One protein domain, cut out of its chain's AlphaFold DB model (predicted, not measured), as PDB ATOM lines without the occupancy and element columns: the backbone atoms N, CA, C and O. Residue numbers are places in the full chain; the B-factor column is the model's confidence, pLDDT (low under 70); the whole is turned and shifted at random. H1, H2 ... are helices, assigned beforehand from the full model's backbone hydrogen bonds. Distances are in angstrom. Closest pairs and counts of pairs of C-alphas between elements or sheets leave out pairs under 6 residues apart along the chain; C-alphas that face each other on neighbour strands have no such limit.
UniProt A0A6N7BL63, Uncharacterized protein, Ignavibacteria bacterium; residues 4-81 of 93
ATOM      1  N   LEU A   4     -37.000   1.158 -35.978       94.25
ATOM      2  CA  LEU A   4     -37.998   1.625 -35.013       94.25
ATOM      3  C   LEU A   4     -38.325   3.113 -35.199       94.25
ATOM      4  O   LEU A   4     -39.494   3.457 -35.315       94.25
ATOM      5  N   ASP A   5     -37.301   3.963 -35.300       92.94
ATOM      6  CA  ASP A   5     -37.488   5.408 -35.461       92.94
ATOM      7  C   ASP A   5     -38.237   5.718 -36.765       92.94
ATOM      8  O   ASP A   5     -39.104   6.583 -36.792       92.94
ATOM      9  N   ILE A   6     -37.934   4.980 -37.843       92.62
ATOM     10  CA  ILE A   6     -38.628   5.105 -39.135       92.62
ATOM     11  C   ILE A   6     -40.112   4.774 -38.993       92.62
ATOM     12  O   ILE A   6     -40.955   5.511 -39.496       92.62
ATOM     13  N   LEU A   7     -40.423   3.666 -38.319       93.12
ATOM     14  CA  LEU A   7     -41.789   3.208 -38.076       93.12
ATOM     15  C   LEU A   7     -42.612   4.232 -37.286       93.12
ATOM     16  O   LEU A   7     -43.786   4.418 -37.600       93.12
ATOM     17  N   ASP A   8     -41.994   4.908 -36.318       92.19
ATOM     18  CA  ASP A   8     -42.663   5.906 -35.483       92.19
ATOM     19  C   ASP A   8     -43.014   7.182 -36.265       92.19
ATOM     20  O   ASP A   8     -44.052   7.791 -36.009       92.19
ATOM     21  N   VAL A   9     -42.196   7.568 -37.251       91.81
ATOM     22  CA  VAL A   9     -42.375   8.830 -37.996       91.81
ATOM     23  C   VAL A   9     -42.981   8.659 -39.390       91.81
ATOM     24  O   VAL A   9     -43.276   9.652 -40.047       91.81
ATOM     25  N   LEU A  10     -43.192   7.426 -39.868       89.88
ATOM     26  CA  LEU A  10     -43.513   7.119 -41.273       89.88
ATOM     27  C   LEU A  10     -44.730   7.886 -41.834       89.88
ATOM     28  O   LEU A  10     -44.762   8.236 -43.016       89.88
ATOM     29  N   ASN A  11     -45.734   8.141 -40.989       88.88
ATOM     30  CA  ASN A  11     -46.966   8.860 -41.345       88.88
ATOM     31  C   ASN A  11     -46.850  10.391 -41.231       88.88
ATOM     32  O   ASN A  11     -47.761  11.104 -41.647       88.88
ATOM     33  N   GLU A  12     -45.755  10.890 -40.664       90.50
ATOM     34  CA  GLU A  12     -45.515  12.311 -40.395       90.50
ATOM     35  C   GLU A  12     -44.491  12.928 -41.361       90.50
ATOM     36  O   GLU A  12     -44.309  14.145 -41.379       90.50
ATOM     37  N   LEU A  13     -43.836  12.103 -42.187       89.44
ATOM     38  CA  LEU A  13     -42.832  12.548 -43.152       89.44
ATOM     39  C   LEU A  13     -43.444  13.430 -44.248       89.44
ATOM     40  O   LEU A  13     -44.427  13.057 -44.892       89.44
ATOM     41  N   GLY A  14     -42.799  14.570 -44.516       88.38
ATOM     42  CA  GLY A  14     -43.049  15.359 -45.726       88.38
ATOM     43  C   GLY A  14     -42.529  14.658 -46.989       88.38
ATOM     44  O   GLY A  14     -41.759  13.706 -46.895       88.38
ATOM     45  N   GLU A  15     -42.916  15.138 -48.176       85.38
ATOM     46  CA  GLU A  15     -42.601  14.482 -49.462       85.38
ATOM     47  C   GLU A  15     -41.095  14.247 -49.683       85.38
ATOM     48  O   GLU A  15     -40.690  13.115 -49.943       85.38
ATOM     49  N   GLU A  16     -40.252  15.269 -49.496       86.44
ATOM     50  CA  GLU A  16     -38.793  15.146 -49.685       86.44
ATOM     51  C   GLU A  16     -38.152  14.169 -48.685       86.44
ATOM     52  O   GLU A  16     -37.306  13.348 -49.036       86.44
ATOM     53  N   GLN A  17     -38.578  14.223 -47.420       90.19
ATOM     54  CA  GLN A  17     -38.074  13.324 -46.379       90.19
ATOM     55  C   GLN A  17     -38.535  11.887 -46.616       90.19
ATOM     56  O   GLN A  17     -37.804  10.940 -46.329       90.19
ATOM     57  N   ARG A  18     -39.751  11.723 -47.139       90.75
ATOM     58  CA  ARG A  18     -40.332  10.426 -47.463       90.75
ATOM     59  C   ARG A  18     -39.528   9.721 -48.541       90.75
ATOM     60  O   ARG A  18     -39.250   8.542 -48.368       90.75
ATOM     61  N   GLU A  19     -39.153  10.409 -49.617       90.25
ATOM     62  CA  GLU A  19     -38.351   9.806 -50.688       90.25
ATOM     63  C   GLU A  19     -37.025   9.256 -50.147       90.25
ATOM     64  O   GLU A  19     -36.715   8.084 -50.354       90.25
ATOM     65  N   LEU A  20     -36.306  10.062 -49.358       92.00
ATOM     66  CA  LEU A  20     -35.041   9.667 -48.738       92.00
ATOM     67  C   LEU A  20     -35.208   8.470 -47.783       92.00
ATOM     68  O   LEU A  20     -34.498   7.470 -47.888       92.00
ATOM     69  N   VAL A  21     -36.173   8.553 -46.859       92.50
ATOM     70  CA  VAL A  21     -36.411   7.508 -45.849       92.50
ATOM     71  C   VAL A  21     -36.878   6.205 -46.481       92.50
ATOM     72  O   VAL A  21     -36.405   5.135 -46.096       92.50
ATOM     73  N   LEU A  22     -37.791   6.276 -47.451       92.31
ATOM     74  CA  LEU A  22     -38.274   5.088 -48.143       92.31
ATOM     75  C   LEU A  22     -37.204   4.474 -49.038       92.31
ATOM     76  O   LEU A  22     -37.144   3.252 -49.093       92.31
ATOM     77  N   GLY A  23     -36.351   5.274 -49.683       92.19
ATOM     78  CA  GLY A  23     -35.215   4.765 -50.453       92.19
ATOM     79  C   GLY A  23     -34.336   3.851 -49.601       92.19
ATOM     80  O   GLY A  23     -34.212   2.662 -49.896       92.19
ATOM     81  N   GLY A  24     -33.846   4.368 -48.472       92.69
ATOM     82  CA  GLY A  24     -33.036   3.585 -47.538       92.69
ATOM     83  C   GLY A  24     -33.775   2.380 -46.951       92.69
ATOM     84  O   GLY A  24     -33.207   1.296 -46.817       92.69
ATOM     85  N   LEU A  25     -35.055   2.543 -46.597       93.94
ATOM     86  CA  LEU A  25     -35.861   1.461 -46.027       93.94
ATOM     87  C   LEU A  25     -36.064   0.316 -47.022       93.94
ATOM     88  O   LEU A  25     -35.930  -0.847 -46.645       93.94
ATOM     89  N   LEU A  26     -36.389   0.638 -48.275       93.38
ATOM     90  CA  LEU A  26     -36.611  -0.353 -49.322       93.38
ATOM     91  C   LEU A  26     -35.339  -1.163 -49.573       93.38
ATOM     92  O   LEU A  26     -35.435  -2.380 -49.680       93.38
ATOM     93  N   GLU A  27     -34.149  -0.560 -49.539       93.12
ATOM     94  CA  GLU A  27     -32.882  -1.304 -49.648       93.12
ATOM     95  C   GLU A  27     -32.689  -2.372 -48.557       93.12
ATOM     96  O   GLU A  27     -31.931  -3.323 -48.746       93.12
ATOM     97  N   GLN A  28     -33.377  -2.249 -47.417       93.69
ATOM     98  CA  GLN A  28     -33.313  -3.235 -46.337       93.69
ATOM     99  C   GLN A  28     -34.314  -4.382 -46.480       93.69
ATOM    100  O   GLN A  28     -34.196  -5.365 -45.740       93.69
ATOM    101  N   LEU A  29     -35.305  -4.270 -47.367       95.44
ATOM    102  CA  LEU A  29     -36.363  -5.261 -47.552       95.44
ATOM    103  C   LEU A  29     -35.991  -6.310 -48.602       95.44
ATOM    104  O   LEU A  29     -35.155  -6.088 -49.473       95.44
ATOM    105  N   THR A  30     -36.634  -7.470 -48.508       96.94
ATOM    106  CA  THR A  30     -36.516  -8.535 -49.513       96.94
ATOM    107  C   THR A  30     -37.179  -8.154 -50.830       96.94
ATOM    108  O   THR A  30     -38.116  -7.351 -50.866       96.94
ATOM    109  N   ASN A  31     -36.776  -8.833 -51.906       95.94
ATOM    110  CA  ASN A  31     -37.441  -8.703 -53.201       95.94
ATOM    111  C   ASN A  31     -38.936  -9.058 -53.116       95.94
ATOM    112  O   ASN A  31     -39.758  -8.419 -53.765       95.94
ATOM    113  N   TYR A  32     -39.319 -10.034 -52.283       95.06
ATOM    114  CA  TYR A  32     -40.731 -10.380 -52.067       95.06
ATOM    115  C   TYR A  32     -41.545  -9.206 -51.518       95.06
ATOM    116  O   TYR A  32     -42.645  -8.943 -52.002       95.06
ATOM    117  N   SER A  33     -41.001  -8.477 -50.544       97.12
ATOM    118  CA  SER A  33     -41.646  -7.273 -50.016       97.12
ATOM    119  C   SER A  33     -41.709  -6.159 -51.055       97.12
ATOM    120  O   SER A  33     -42.723  -5.473 -51.140       97.12
ATOM    121  N   HIS A  34     -40.678  -5.998 -51.893       96.25
ATOM    122  CA  HIS A  34     -40.729  -5.038 -53.005       96.25
ATOM    123  C   HIS A  34     -41.862  -5.363 -53.973       96.25
ATOM    124  O   HIS A  34     -42.619  -4.466 -54.341       96.25
ATOM    125  N   TYR A  35     -42.020  -6.638 -54.340       96.31
ATOM    126  CA  TYR A  35     -43.126  -7.073 -55.190       96.31
ATOM    127  C   TYR A  35     -44.483  -6.823 -54.532       96.31
ATOM    128  O   TYR A  35     -45.361  -6.266 -55.180       96.31
ATOM    129  N   ALA A  36     -44.643  -7.151 -53.247       96.06
ATOM    130  CA  ALA A  36     -45.893  -6.915 -52.527       96.06
ATOM    131  C   ALA A  36     -46.262  -5.422 -52.466       96.06
ATOM    132  O   ALA A  36     -47.419  -5.056 -52.681       96.06
ATOM    133  N   ILE A  37     -45.280  -4.547 -52.220       96.44
ATOM    134  CA  ILE A  37     -45.475  -3.091 -52.222       96.44
ATOM    135  C   ILE A  37     -45.872  -2.606 -53.620       96.44
ATOM    136  O   ILE A  37     -46.819  -1.831 -53.750       96.44
ATOM    137  N   LEU A  38     -45.188  -3.072 -54.668       95.81
ATOM    138  CA  LEU A  38     -45.491  -2.693 -56.046       95.81
ATOM    139  C   LEU A  38     -46.886  -3.165 -56.479       95.81
ATOM    140  O   LEU A  38     -47.642  -2.392 -57.063       95.81
ATOM    141  N   GLU A  39     -47.254  -4.411 -56.181       96.56
ATOM    142  CA  GLU A  39     -48.585  -4.947 -56.480       96.56
ATOM    143  C   GLU A  39     -49.682  -4.142 -55.780       96.56
ATOM    144  O   GLU A  39     -50.672  -3.773 -56.412       96.56
ATOM    145  N   ALA A  40     -49.480  -3.800 -54.505       94.62
ATOM    146  CA  ALA A  40     -50.391  -2.944 -53.754       94.62
ATOM    147  C   ALA A  40     -50.548  -1.558 -54.403       94.62
ATOM    148  O   ALA A  40     -51.665  -1.068 -54.565       94.62
ATOM    149  N   GLN A  41     -49.445  -0.935 -54.826       93.62
ATOM    150  CA  GLN A  41     -49.476   0.355 -55.520       93.62
ATOM    151  C   GLN A  41     -50.219   0.283 -56.857       93.62
ATOM    152  O   GLN A  41     -51.006   1.173 -57.166       93.62
ATOM    153  N   LEU A  42     -49.994  -0.769 -57.646       94.31
ATOM    154  CA  LEU A  42     -50.662  -0.962 -58.937       94.31
ATOM    155  C   LEU A  42     -52.156  -1.269 -58.782       94.31
ATOM    156  O   LEU A  42     -52.947  -0.922 -59.657       94.31
ATOM    157  N   ALA A  43     -52.544  -1.902 -57.674       93.12
ATOM    158  CA  ALA A  43     -53.933  -2.182 -57.333       93.12
ATOM    159  C   ALA A  43     -54.661  -0.986 -56.692       93.12
ATOM    160  O   ALA A  43     -55.864  -1.074 -56.430       93.12
ATOM    161  N   TRP A  44     -53.961   0.119 -56.415       93.25
ATOM    162  CA  TRP A  44     -54.548   1.277 -55.756       93.25
ATOM    163  C   TRP A  44     -55.594   1.983 -56.627       93.25
ATOM    164  O   TRP A  44     -55.433   2.183 -57.832       93.25
ATOM    165  N   ASP A  45     -56.659   2.441 -55.973       91.62
ATOM    166  CA  ASP A  45     -57.680   3.281 -56.584       91.62
ATOM    167  C   ASP A  45     -57.168   4.718 -56.770       91.62
ATOM    168  O   ASP A  45     -57.263   5.560 -55.873       91.62
ATOM    169  N   GLY A  46     -56.655   5.010 -57.967       88.12
ATOM    170  CA  GLY A  46     -56.120   6.323 -58.336       88.12
ATOM    171  C   GLY A  46     -57.119   7.488 -58.286       88.12
ATOM    172  O   GLY A  46     -56.709   8.630 -58.475       88.12
ATOM    173  N   SER A  47     -58.410   7.240 -58.031       92.38
ATOM    174  CA  SER A  47     -59.402   8.303 -57.817       92.38
ATOM    175  C   SER A  47     -59.381   8.886 -56.397       92.38
ATOM    176  O   SER A  47     -59.950   9.955 -56.156       92.38
ATOM    177  N   LYS A  48     -58.722   8.206 -55.452       93.62
ATOM    178  CA  LYS A  48     -58.634   8.627 -54.051       93.62
ATOM    179  C   LYS A  48     -57.562   9.702 -53.822       93.62
ATOM    180  O   LYS A  48     -56.592   9.781 -54.577       93.62
ATOM    181  N   PRO A  49     -57.692  10.514 -52.754       93.81
ATOM    182  CA  PRO A  49     -56.692  11.512 -52.390       93.81
ATOM    183  C   PRO A  49     -55.292  10.917 -52.200       93.81
ATOM    184  O   PRO A  49     -55.131   9.845 -51.619       93.81
ATOM    185  N   TYR A  50     -54.261  11.673 -52.587       89.25
ATOM    186  CA  TYR A  50     -52.859  11.270 -52.419       89.25
ATOM    187  C   TYR A  50     -52.492  10.943 -50.961       89.25
ATOM    188  O   TYR A  50     -51.747  10.005 -50.698       89.25
ATOM    189  N   ARG A  51     -53.073  11.659 -49.992       90.56
ATOM    190  CA  ARG A  51     -52.876  11.366 -48.565       90.56
ATOM    191  C   ARG A  51     -53.315   9.945 -48.194       90.56
ATOM    192  O   ARG A  51     -52.646   9.288 -47.404       90.56
ATOM    193  N   ASP A  52     -54.412   9.469 -48.776       92.94
ATOM    194  CA  ASP A  52     -54.926   8.126 -48.508       92.94
ATOM    195  C   ASP A  52     -54.021   7.068 -49.145       92.94
ATOM    196  O   ASP A  52     -53.780   6.027 -48.541       92.94
ATOM    197  N   PHE A  53     -53.456   7.371 -50.319       92.44
ATOM    198  CA  PHE A  53     -52.432   6.536 -50.948       92.44
ATOM    199  C   PHE A  53     -51.181   6.416 -50.069       92.44
ATOM    200  O   PHE A  53     -50.686   5.312 -49.864       92.44
ATOM    201  N   VAL A  54     -50.686   7.528 -49.518       92.06
ATOM    202  CA  VAL A  54     -49.518   7.544 -48.622       92.06
ATOM    203  C   VAL A  54     -49.754   6.679 -47.383       92.06
ATOM    204  O   VAL A  54     -48.902   5.856 -47.047       92.06
ATOM    205  N   ASN A  55     -50.918   6.820 -46.743       92.75
ATOM    206  CA  ASN A  55     -51.290   6.007 -45.583       92.75
ATOM    207  C   ASN A  55     -51.369   4.518 -45.947       92.75
ATOM    208  O   ASN A  55     -50.775   3.687 -45.268       92.75
ATOM    209  N   TYR A  56     -52.035   4.190 -47.056       93.81
ATOM    210  CA  TYR A  56     -52.134   2.819 -47.549       93.81
ATOM    211  C   TYR A  56     -50.755   2.213 -47.845       93.81
ATOM    212  O   TYR A  56     -50.438   1.115 -47.396       93.81
ATOM    213  N   GLN A  57     -49.893   2.945 -48.552       94.19
ATOM    214  CA  GLN A  57     -48.535   2.500 -48.847       94.19
ATOM    215  C   GLN A  57     -47.734   2.257 -47.557       94.19
ATOM    216  O   GLN A  57     -47.027   1.256 -47.454       94.19
ATOM    217  N   ASN A  58     -47.861   3.145 -46.567       94.25
ATOM    218  CA  ASN A  58     -47.218   2.997 -45.262       94.25
ATOM    219  C   ASN A  58     -47.685   1.737 -44.527       94.25
ATOM    220  O   ASN A  58     -46.853   1.010 -43.989       94.25
ATOM    221  N   GLU A  59     -48.987   1.447 -44.534       95.00
ATOM    222  CA  GLU A  59     -49.538   0.224 -43.942       95.00
ATOM    223  C   GLU A  59     -48.939  -1.031 -44.586       95.00
ATOM    224  O   GLU A  59     -48.470  -1.923 -43.878       95.00
ATOM    225  N   ILE A  60     -48.868  -1.077 -45.919       96.62
ATOM    226  CA  ILE A  60     -48.291  -2.217 -46.646       96.62
ATOM    227  C   ILE A  60     -46.806  -2.396 -46.322       96.62
ATOM    228  O   ILE A  60     -46.363  -3.518 -46.066       96.62
ATOM    229  N   ILE A  61     -46.038  -1.304 -46.279       96.12
ATOM    230  CA  ILE A  61     -44.621  -1.330 -45.892       96.12
ATOM    231  C   ILE A  61     -44.462  -1.891 -44.472       96.12
ATOM    232  O   ILE A  61     -43.617  -2.757 -44.236       96.12
ATOM    233  N   VAL A  62     -45.293  -1.441 -43.529       96.25
ATOM    234  CA  VAL A  62     -45.272  -1.919 -42.140       96.25
ATOM    235  C   VAL A  62     -45.599  -3.412 -42.057       96.25
ATOM    236  O   VAL A  62     -44.929  -4.139 -41.322       96.25
ATOM    237  N   GLU A  63     -46.580  -3.902 -42.815       97.00
ATOM    238  CA  GLU A  63     -46.903  -5.332 -42.855       97.00
ATOM    239  C   GLU A  63     -45.772  -6.170 -43.465       97.00
ATOM    240  O   GLU A  63     -45.438  -7.229 -42.929       97.00
ATOM    241  N   CYS A  64     -45.106  -5.671 -44.511       97.25
ATOM    242  CA  CYS A  64     -43.917  -6.313 -45.078       97.25
ATOM    243  C   CYS A  64     -42.800  -6.440 -44.031       97.25
ATOM    244  O   CYS A  64     -42.261  -7.525 -43.811       97.25
ATOM    245  N   ILE A  65     -42.510  -5.358 -43.306       96.94
ATOM    246  CA  ILE A  65     -41.513  -5.347 -42.226       96.94
ATOM    247  C   ILE A  65     -41.863  -6.371 -41.143       96.94
ATOM    248  O   ILE A  65     -41.012  -7.171 -40.745       96.94
ATOM    249  N   LYS A  66     -43.120  -6.394 -40.682       96.75
ATOM    250  CA  LYS A  66     -43.589  -7.365 -39.684       96.75
ATOM    251  C   LYS A  66     -43.417  -8.801 -40.170       96.75
ATOM    252  O   LYS A  66     -42.936  -9.641 -39.407       96.75
ATOM    253  N   ALA A  67     -43.783  -9.086 -41.420       96.88
ATOM    254  CA  ALA A  67     -43.652 -10.410 -42.016       96.88
ATOM    255  C   ALA A  67     -42.184 -10.859 -42.069       96.88
ATOM    256  O   ALA A  67     -41.851 -11.983 -41.678       96.88
ATOM    257  N   GLU A  68     -41.291  -9.961 -42.467       97.00
ATOM    258  CA  GLU A  68     -39.857 -10.222 -42.563       97.00
ATOM    259  C   GLU A  68     -39.159 -10.401 -41.207       97.00
ATOM    260  O   GLU A  68     -38.192 -11.159 -41.104       97.00
ATOM    261  N   MET A  69     -39.672  -9.767 -40.152       96.69
ATOM    262  CA  MET A  69     -39.192  -9.949 -38.777       96.69
ATOM    263  C   MET A  69     -39.610 -11.291 -38.150       96.69
ATOM    264  O   MET A  69     -39.114 -11.660 -37.080       96.69
ATOM    265  N   THR A  70     -40.523 -12.042 -38.774       97.06
ATOM    266  CA  THR A  70     -40.908 -13.368 -38.275       97.06
ATOM    267  C   THR A  70     -39.778 -14.391 -38.434       97.06
ATOM    268  O   THR A  70     -38.818 -14.201 -39.179       97.06
ATOM    269  N   ARG A  71     -39.912 -15.555 -37.779       95.12
ATOM    270  CA  ARG A  71     -38.978 -16.680 -37.981       95.12
ATOM    271  C   ARG A  71     -38.921 -17.135 -39.439       95.12
ATOM    272  O   ARG A  71     -37.844 -17.474 -39.913       95.12
ATOM    273  N   LEU A  72     -40.066 -17.155 -40.127       94.75
ATOM    274  CA  LEU A  72     -40.130 -17.516 -41.541       94.75
ATOM    275  C   LEU A  72     -39.489 -16.427 -42.407       94.75
ATOM    276  O   LEU A  72     -38.670 -16.742 -43.265       94.75
ATOM    277  N   GLY A  73     -39.786 -15.158 -42.122       96.19
ATOM    278  CA  GLY A  73     -39.151 -14.014 -42.772       96.19
ATOM    279  C   GLY A  73     -37.628 -14.054 -42.663       96.19
ATOM    280  O   GLY A  73     -36.932 -13.946 -43.667       96.19
ATOM    281  N   ALA A  74     -37.092 -14.360 -41.479       95.56
ATOM    282  CA  ALA A  74     -35.654 -14.527 -41.277       95.56
ATOM    283  C   ALA A  74     -35.044 -15.673 -42.107       95.56
ATOM    284  O   ALA A  74     -33.871 -15.596 -42.476       95.56
ATOM    285  N   VAL A  75     -35.804 -16.734 -42.407       96.06
ATOM    286  CA  VAL A  75     -35.362 -17.802 -43.321       96.06
ATOM    287  C   VAL A  75     -35.323 -17.287 -44.757       96.06
ATOM    288  O   VAL A  75     -34.303 -17.467 -45.418       96.06
ATOM    289  N   ILE A  76     -36.376 -16.605 -45.216       95.44
ATOM    290  CA  ILE A  76     -36.453 -16.027 -46.569       95.44
ATOM    291  C   ILE A  76     -35.320 -15.018 -46.786       95.44
ATOM    292  O   ILE A  76     -34.562 -15.146 -47.744       95.44
ATOM    293  N   ARG A  77     -35.105 -14.097 -45.842       96.88
ATOM    294  CA  ARG A  77     -34.010 -13.113 -45.888       96.88
ATOM    295  C   ARG A  77     -32.640 -13.760 -46.084       96.88
ATOM    296  O   ARG A  77     -31.848 -13.290 -46.893       96.88
ATOM    297  N   ARG A  78     -32.373 -14.888 -45.416       95.38
ATOM    298  CA  ARG A  78     -31.115 -15.632 -45.599       95.38
ATOM    299  C   ARG A  78     -30.960 -16.200 -47.007       95.38
ATOM    300  O   ARG A  78     -29.833 -16.265 -47.485       95.38
ATOM    301  N   THR A  79     -32.050 -16.593 -47.670       95.25
ATOM    302  CA  THR A  79     -31.987 -17.043 -49.075       95.25
ATOM    303  C   THR A  79     -31.580 -15.917 -50.030       95.25
ATOM    304  O   THR A  79     -31.018 -16.193 -51.084       95.25
ATOM    305  N   GLU A  80     -31.774 -14.662 -49.617       94.62
ATOM    306  CA  GLU A  80     -31.376 -13.454 -50.346       94.62
ATOM    307  C   GLU A  80     -30.064 -12.835 -49.823       94.62
ATOM    308  O   GLU A  80     -29.725 -11.712 -50.176       94.62
ATOM    309  N   ASN A  81     -29.297 -13.551 -48.987       94.56
ATOM    310  CA  ASN A  81     -28.081 -13.047 -48.324       94.56
ATOM    311  C   ASN A  81     -28.295 -11.796 -47.451       94.56
ATOM    312  O   ASN A  81     -27.351 -11.058 -47.168       94.56
TER     313      ASN A  81
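AT A GLANCE: This is residues 4 to 81 of the 93 residues of an uncharacterized protein of Ignavibacteria bacterium (UniProt A0A6N7BL63). A long helix, H4, forms one side of the domain, and three shorter helices, H1, H2 and H3, run lengthwise in an arc beside it, with H3 packed on it as a helical hairpin. At the end of H4 the last helix, H5, turns off at a corner and runs crosswise, like the foot of an L. Contacts among H1, H2 and H4 are few. The printed part has 78 residues with five named helices, in the order H1, H2, H3, H4, H5, and no named strand; the class is all helix. The whole is compact, with a radius of gyration of the C-alphas of 13.0 A and spans of 37 by 27 by 17 A.

HOW THE PARTS SIT: The longest helix, H4, residues 50 to 68, touches H3, residues 31 to 42, with its residues 57 to 64 alone. H3 and H4 form a hairpin, running opposite ways at a shallow tilt of 23 degrees, and their closest C-alphas, those of Ser 33 and Cys 64, are 5.5 A apart. H2, residues 15 to 27, is near H4, with 8 pairs of C-alphas within 10 A. H2 is close to H3 but not clearly touching, the closest C-alphas being those of Leu 26 and His 34, 7.2 A apart; the two run opposite ways at a tilt of 37 degrees, only just steep. H1, residues 4 to 9, is close to H4 but not clearly touching, with the closest C-alphas, those of Leu 7 and Val 62, 7.4 A apart; they run opposite ways at a shallow tilt of 12 degrees. H1 and H2 are also close but not clearly touching, at 7.5 A between the C-alphas of Ile 6 and Val 21. H5, residues 71 to 79, and H4 touch only at the corner by their link, through residues 67 to 68 of H4; they stand about perpendicular, at 88 degrees, and their closest C-alphas, those of Ala 67 and Gly 73, are 5.8 A apart. H5 is apart from H1, H2 and H3, and H1 is apart from H3. In all five helices every O i to N i+4 pair is within hydrogen-bond range.

IN THESE COORDINATES: H4 measures 27.0 A from first to last C-alpha: C-alpha 50 is at (-52.859, 11.270, -52.419), and C-alpha 68 is at (-39.857, -10.222, -42.563). H2 measures 18.5 A, H3 16.4 A, H5 13.1 A and H1 8.9 A. H1 begins at C-alpha 4, (-37.998, 1.625, -35.013), and H5 ends at C-alpha 79, (-31.987, -17.043, -49.075).

THE WHOLE: The C-alphas farthest apart, those of Ser 47 and Asn 81, are 39.1 A apart. The printed part has no cut. The link from H3 to H4 is short; the other three are tight. The mean pLDDT of the printed part is 93.7, and no printed residue is under 70.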